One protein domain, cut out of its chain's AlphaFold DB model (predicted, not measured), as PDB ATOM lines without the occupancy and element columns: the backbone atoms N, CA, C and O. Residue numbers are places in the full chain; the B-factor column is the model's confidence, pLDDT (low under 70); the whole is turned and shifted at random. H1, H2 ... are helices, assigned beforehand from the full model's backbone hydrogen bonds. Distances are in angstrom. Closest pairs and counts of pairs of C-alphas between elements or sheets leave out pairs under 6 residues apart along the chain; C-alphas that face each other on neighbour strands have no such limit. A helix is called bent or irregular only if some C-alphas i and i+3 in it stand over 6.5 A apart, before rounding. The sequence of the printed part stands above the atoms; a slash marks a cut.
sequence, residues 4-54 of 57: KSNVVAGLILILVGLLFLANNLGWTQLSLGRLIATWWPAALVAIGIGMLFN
ATOM      1  N   LYS A   4      54.974  41.958  -3.375       57.75
ATOM      2  CA  LYS A   4      54.231  40.889  -4.068       57.75
ATOM      3  C   LYS A   4      52.791  41.312  -4.429       57.75
ATOM      4  O   LYS A   4      51.898  40.476  -4.419       57.75
ATOM      5  N   SER A   5      52.534  42.590  -4.729       61.16
ATOM      6  CA  SER A   5      51.156  43.094  -4.910       61.16
ATOM      7  C   SER A   5      50.615  43.043  -6.342       61.16
ATOM      8  O   SER A   5      49.408  43.149  -6.525       61.16
ATOM      9  N   ASN A   6      51.447  42.817  -7.363       68.06
ATOM     10  CA  ASN A   6      50.993  42.990  -8.756       68.06
ATOM     11  C   ASN A   6      50.768  41.666  -9.503       68.06
ATOM     12  O   ASN A   6      50.034  41.624 -10.486       68.06
ATOM     13  N   VAL A   7      51.369  40.569  -9.027       83.44
ATOM     14  CA  VAL A   7      51.282  39.252  -9.687       83.44
ATOM     15  C   VAL A   7      49.882  38.659  -9.552       83.44
ATOM     16  O   VAL A   7      49.358  38.104 -10.510       83.44
ATOM     17  N   VAL A   8      49.249  38.826  -8.387       83.75
ATOM     18  CA  VAL A   8      47.881  38.342  -8.144       83.75
ATOM     19  C   VAL A   8      46.886  39.069  -9.049       83.75
ATOM     20  O   VAL A   8      46.062  38.426  -9.689       83.75
ATOM     21  N   ALA A   9      47.013  40.393  -9.173       83.69
ATOM     22  CA  ALA A   9      46.178  41.186 -10.070       83.69
ATOM     23  C   ALA A   9      46.370  40.778 -11.540       83.69
ATOM     24  O   ALA A   9      45.386  40.569 -12.245       83.69
ATOM     25  N   GLY A  10      47.619  40.591 -11.985       88.50
ATOM     26  CA  GLY A  10      47.920  40.117 -13.339       88.50
ATOM     27  C   GLY A  10      47.357  38.722 -13.622       88.50
ATOM     28  O   GLY A  10      46.770  38.500 -14.678       88.50
ATOM     29  N   LEU A  11      47.459  37.798 -12.661       90.88
ATOM     30  CA  LEU A  11      46.920  36.444 -12.790       90.88
ATOM     31  C   LEU A  11      45.388  36.445 -12.893       90.88
ATOM     32  O   LEU A  11      44.831  35.745 -13.736       90.88
ATOM     33  N   ILE A  12      44.710  37.265 -12.084       86.81
ATOM     34  CA  ILE A  12      43.254  37.456 -12.170       86.81
ATOM     35  C   ILE A  12      42.870  37.980 -13.558       86.81
ATOM     36  O   ILE A  12      41.950  37.455 -14.178       86.81
ATOM     37  N   LEU A  13      43.601  38.969 -14.076       90.56
ATOM     38  CA  LEU A  13      43.345  39.569 -15.388       90.56
ATOM     39  C   LEU A  13      43.488  38.547 -16.529       90.56
ATOM     40  O   LEU A  13      42.644  38.495 -17.421       90.56
ATOM     41  N   ILE A  14      44.511  37.690 -16.460       92.62
ATOM     42  CA  ILE A  14      44.737  36.607 -17.429       92.62
ATOM     43  C   ILE A  14      43.601  35.576 -17.380       92.62
ATOM     44  O   ILE A  14      43.075  35.196 -18.426       92.62
ATOM     45  N   LEU A  15      43.189  35.144 -16.183       88.75
ATOM     46  CA  LEU A  15      42.092  34.183 -16.013       88.75
ATOM     47  C   LEU A  15      40.760  34.738 -16.533       88.75
ATOM     48  O   LEU A  15      40.018  34.031 -17.213       88.75
ATOM     49  N   VAL A  16      40.480  36.015 -16.265       86.06
ATOM     50  CA  VAL A  16      39.298  36.712 -16.792       86.06
ATOM     51  C   VAL A  16      39.343  36.778 -18.321       86.06
ATOM     52  O   VAL A  16      38.342  36.475 -18.970       86.06
ATOM     53  N   GLY A  17      40.496  37.105 -18.912       85.75
ATOM     54  CA  GLY A  17      40.676  37.133 -20.367       85.75
ATOM     55  C   GLY A  17      40.465  35.766 -21.028       85.75
ATOM     56  O   GLY A  17      39.766  35.672 -22.036       85.75
ATOM     57  N   LEU A  18      41.000  34.696 -20.433       87.38
ATOM     58  CA  LEU A  18      40.809  33.317 -20.902       87.38
ATOM     59  C   LEU A  18      39.343  32.877 -20.835       87.38
ATOM     60  O   LEU A  18      38.847  32.271 -21.781       87.38
ATOM     61  N   LEU A  19      38.633  33.218 -19.756       79.56
ATOM     62  CA  LEU A  19      37.197  32.956 -19.622       79.56
ATOM     63  C   LEU A  19      36.378  33.700 -20.686       79.56
ATOM     64  O   LEU A  19      35.471  33.124 -21.288       79.56
ATOM     65  N   PHE A  20      36.717  34.962 -20.957       79.06
ATOM     66  CA  PHE A  20      36.087  35.743 -22.023       79.06
ATOM     67  C   PHE A  20      36.337  35.135 -23.405       79.06
ATOM     68  O   PHE A  20      35.409  35.049 -24.212       79.06
ATOM     69  N   LEU A  21      37.568  34.698 -23.673       83.00
ATOM     70  CA  LEU A  21      37.947  34.073 -24.936       83.00
ATOM     71  C   LEU A  21      37.213  32.741 -25.135       83.00
ATOM     72  O   LEU A  21      36.562  32.557 -26.158       83.00
ATOM     73  N   ALA A  22      37.221  31.856 -24.133       78.81
ATOM     74  CA  ALA A  22      36.525  30.567 -24.175       78.81
ATOM     75  C   ALA A  22      35.009  30.709 -24.411       78.81
ATOM     76  O   ALA A  22      34.413  29.912 -25.138       78.81
ATOM     77  N   ASN A  23      34.393  31.756 -23.855       72.00
ATOM     78  CA  ASN A  23      32.987  32.066 -24.094       72.00
ATOM     79  C   ASN A  23      32.729  32.641 -25.497       72.00
ATOM     80  O   ASN A  23      31.725  32.294 -26.111       72.00
ATOM     81  N   ASN A  24      33.634  33.461 -26.045       75.50
ATOM     82  CA  ASN A  24      33.535  33.917 -27.439       75.50
ATOM     83  C   ASN A  24      33.722  32.770 -28.444       75.50
ATOM     84  O   ASN A  24      33.094  32.778 -29.498       75.50
ATOM     85  N   LEU A  25      34.539  31.767 -28.110       79.88
ATOM     86  CA  LEU A  25      34.733  30.563 -28.927       79.88
ATOM     87  C   LEU A  25      33.534  29.596 -28.878       79.88
ATOM     88  O   LEU A  25      33.532  28.595 -29.592       79.88
ATOM     89  N   GLY A  26      32.528  29.856 -28.034       71.31
ATOM     90  CA  GLY A  26      31.374  28.970 -27.866       71.31
ATOM     91  C   GLY A  26      31.707  27.632 -27.193       71.31
ATOM     92  O   GLY A  26      30.869  26.736 -27.168       71.31
ATOM     93  N   TRP A  27      32.914  27.477 -26.632       65.12
ATOM     94  CA  TRP A  27      33.327  26.267 -25.905       65.12
ATOM     95  C   TRP A  27      32.595  26.112 -24.576       65.12
ATOM     96  O   TRP A  27      32.358  25.001 -24.108       65.12
ATOM     97  N   THR A  28      32.194  27.229 -23.978       59.81
ATOM     98  CA  THR A  28      31.314  27.257 -22.818       59.81
ATOM     99  C   THR A  28      29.962  27.826 -23.232       59.81
ATOM    100  O   THR A  28      29.826  29.032 -23.399       59.81
ATOM    101  N   GLN A  29      28.925  26.983 -23.291       58.03
ATOM    102  CA  GLN A  29      27.516  27.410 -23.412       58.03
ATOM    103  C   GLN A  29      27.013  28.158 -22.150       58.03
ATOM    104  O   GLN A  29      25.824  28.434 -21.988       58.03
ATOM    105  N   LEU A  30      27.911  28.464 -21.209       57.66
ATOM    106  CA  LEU A  30      27.686  29.413 -20.132       57.66
ATOM    107  C   LEU A  30      27.828  30.803 -20.729       57.66
ATOM    108  O   LEU A  30      28.927  31.337 -20.796       57.66
ATOM    109  N   SER A  31      26.711  31.385 -21.154       66.69
ATOM    110  CA  SER A  31      26.666  32.784 -21.568       66.69
ATOM    111  C   SER A  31      27.210  33.640 -20.419       66.69
ATOM    112  O   SER A  31      26.483  33.930 -19.472       66.69
ATOM    113  N   LEU A  32      28.489  34.047 -20.471       65.94
ATOM    114  CA  LEU A  32      29.078  34.938 -19.456       65.94
ATOM    115  C   LEU A  32      28.217  36.195 -19.313       65.94
ATOM    116  O   LEU A  32      28.019  36.677 -18.207       65.94
ATOM    117  N   GLY A  33      27.624  36.658 -20.417       68.19
ATOM    118  CA  GLY A  33      26.615  37.713 -20.411       68.19
ATOM    119  C   GLY A  33      25.409  37.398 -19.521       68.19
ATOM    120  O   GLY A  33      24.982  38.266 -18.777       68.19
ATOM    121  N   ARG A  34      24.901  36.159 -19.510       75.75
ATOM    122  CA  ARG A  34      23.814  35.721 -18.617       75.75
ATOM    123  C   ARG A  34      24.281  35.616 -17.170       75.75
ATOM    124  O   ARG A  34      23.546  36.033 -16.286       75.75
ATOM    125  N   LEU A  35      25.482  35.097 -16.915       76.94
ATOM    126  CA  LEU A  35      26.053  35.046 -15.564       76.94
ATOM    127  C   LEU A  35      26.254  36.458 -15.006       76.94
ATOM    128  O   LEU A  35      25.694  36.788 -13.969       76.94
ATOM    129  N   ILE A  36      26.951  37.335 -15.722       76.88
ATOM    130  CA  ILE A  36      27.141  38.735 -15.325       76.88
ATOM    131  C   ILE A  36      25.782  39.439 -15.173       76.88
ATOM    132  O   ILE A  36      25.551  40.091 -14.158       76.88
ATOM    133  N   ALA A  37      24.836  39.234 -16.097       80.19
ATOM    134  CA  ALA A  37      23.477  39.783 -15.996       80.19
ATOM    135  C   ALA A  37      22.635  39.187 -14.848       80.19
ATOM    136  O   ALA A  37      21.677  39.819 -14.412       80.19
ATOM    137  N   THR A  38      22.982  38.009 -14.328       85.44
ATOM    138  CA  THR A  38      22.325  37.411 -13.151       85.44
ATOM    139  C   THR A  38      22.974  37.885 -11.850       85.44
ATOM    140  O   THR A  38      22.286  38.082 -10.855       85.44
ATOM    141  N   TRP A  39      24.295  38.088 -11.847       85.25
ATOM    142  CA  TRP A  39      25.086  38.371 -10.647       85.25
ATOM    143  C   TRP A  39      25.343  39.871 -10.392       85.25
ATOM    144  O   TRP A  39      25.639  40.235  -9.254       85.25
ATOM    145  N   TRP A  40      25.176  40.768 -11.376       87.50
ATOM    146  CA  TRP A  40      25.289  42.225 -11.153       87.50
ATOM    147  C   TRP A  40      24.384  42.783 -10.034       87.50
ATOM    148  O   TRP A  40      24.860  43.660  -9.308       87.50
ATOM    149  N   PRO A  41      23.147  42.291  -9.789       91.25
ATOM    150  CA  PRO A  41      22.323  42.797  -8.694       91.25
ATOM    151  C   PRO A  41      22.938  42.433  -7.339       91.25
ATOM    152  O   PRO A  41      22.945  43.248  -6.422       91.25
ATOM    153  N   ALA A  42      23.523  41.237  -7.220       92.94
ATOM    154  CA  ALA A  42      24.204  40.799  -6.005       92.94
ATOM    155  C   ALA A  42      25.451  41.648  -5.714       92.94
ATOM    156  O   ALA A  42      25.700  42.001  -4.562       92.94
ATOM    157  N   ALA A  43      26.200  42.039  -6.753       89.75
ATOM    158  CA  ALA A  43      27.329  42.956  -6.608       89.75
ATOM    159  C   ALA A  43      26.883  44.336  -6.089       89.75
ATOM    160  O   ALA A  43      27.509  44.877  -5.179       89.75
ATOM    161  N   LEU A  44      25.771  44.881  -6.600       92.25
ATOM    162  CA  LEU A  44      25.200  46.138  -6.100       92.25
ATOM    163  C   LEU A  44      24.749  46.042  -4.639       92.25
ATOM    164  O   LEU A  44      25.008  46.960  -3.862       92.25
ATOM    165  N   VAL A  45      24.123  44.928  -4.248       93.56
ATOM    166  CA  VAL A  45      23.739  44.673  -2.851       93.56
ATOM    167  C   VAL A  45      24.976  44.624  -1.951       93.56
ATOM    168  O   VAL A  45      25.002  45.293  -0.922       93.56
ATOM    169  N   ALA A  46      26.028  43.903  -2.347       92.44
ATOM    170  CA  ALA A  46      27.273  43.830  -1.584       92.44
ATOM    171  C   ALA A  46      27.945  45.205  -1.422       92.44
ATOM    172  O   ALA A  46      28.411  45.535  -0.333       92.44
ATOM    173  N   ILE A  47      27.948  46.030  -2.476       91.81
ATOM    174  CA  ILE A  47      28.452  47.411  -2.424       91.81
ATOM    175  C   ILE A  47      27.599  48.262  -1.477       91.81
ATOM    176  O   ILE A  47      28.155  48.947  -0.620       91.81
ATOM    177  N   GLY A  48      26.269  48.202  -1.591       90.69
ATOM    178  CA  GLY A  48      25.355  48.943  -0.718       90.69
ATOM    179  C   GLY A  48      25.547  48.577   0.754       90.69
ATOM    180  O   GLY A  48      25.686  49.455   1.602       90.69
ATOM    181  N   ILE A  49      25.666  47.282   1.046       93.88
ATOM    182  CA  ILE A  49      25.981  46.772   2.383       93.88
ATOM    183  C   ILE A  49      27.355  47.279   2.850       93.88
ATOM    184  O   ILE A  49      27.480  47.796   3.960       93.88
ATOM    185  N   GLY A  50      28.381  47.197   2.000       89.69
ATOM    186  CA  GLY A  50      29.720  47.703   2.301       89.69
ATOM    187  C   GLY A  50      29.735  49.200   2.617       89.69
ATOM    188  O   GLY A  50      30.418  49.618   3.547       89.69
ATOM    189  N   MET A  51      28.938  50.008   1.913       89.62
ATOM    190  CA  MET A  51      28.799  51.443   2.186       89.62
ATOM    191  C   MET A  51      28.147  51.723   3.543       89.62
ATOM    192  O   MET A  51      28.590  52.633   4.243       89.62
ATOM    193  N   LEU A  52      27.139  50.938   3.940       90.00
ATOM    194  CA  LEU A  52      26.513  51.058   5.261       90.00
ATOM    195  C   LEU A  52      27.516  50.759   6.381       90.00
ATOM    196  O   LEU A  52      27.614  51.523   7.339       90.00
ATOM    197  N   PHE A  53      28.314  49.700   6.232       88.50
ATOM    198  CA  PHE A  53      29.337  49.342   7.218       88.50
ATOM    199  C   PHE A  53      30.543  50.288   7.216       88.50
ATOM    200  O   PHE A  53      31.153  50.502   8.261       88.50
ATOM    201  N   ASN A  54      30.878  50.891   6.073       74.56
ATOM    202  CA  ASN A  54      31.988  51.836   5.970       74.56
ATOM    203  C   ASN A  54      31.647  53.228   6.533       74.56
ATOM    204  O   ASN A  54      32.549  54.001   6.831       74.56
TER     205      ASN A  54
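Overview. This is residues 4 to 54 of the 57 residues of an uncharacterized protein of Xylella fastidiosa (UniProt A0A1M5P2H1). Two long helices, H1 and then H2, form an open, flat V, meeting near their ends at a short link, with both arms spread free. H2, the longer arm, kinks along its length. The printed part has 51 residues, all helix by class with no named strand; it is only just loose, close to extended, with a radius of gyration of the C-alphas of 14.7 A and spans of 41 by 33 by 8 A.

Arrangement. H1, residues 7 to 24, and H2, residues 32 to 54, are close but not clearly touching; their closest C-alphas, those of Asn 23 and Leu 32, are 6.7 A apart. They run opposite ways at a shallow tilt of 33 degrees, only just short of steep. H2 has a kink of 37 degrees near residue 39 and is only just irregular, with C-alphas 38 and 41 7.0 A apart. In H1 every O i to N i+4 pair is within hydrogen-bond range; in H2, 17 of 19 are.

Along the chain. H1 begins at C-alpha 7 (51.282, 39.252, -9.687) and measures 25.7 A. H2 measures 30.7 A and ends at C-alpha 54 (31.988, 51.836, 5.970).

Size, cuts and confidence. The C-alphas farthest apart, of Leu 25 and Phe 53, are 41.1 A apart. The printed part has no cut. Confidence is low, pLDDT under 70, at residues 4 to 6 and 27 to 33.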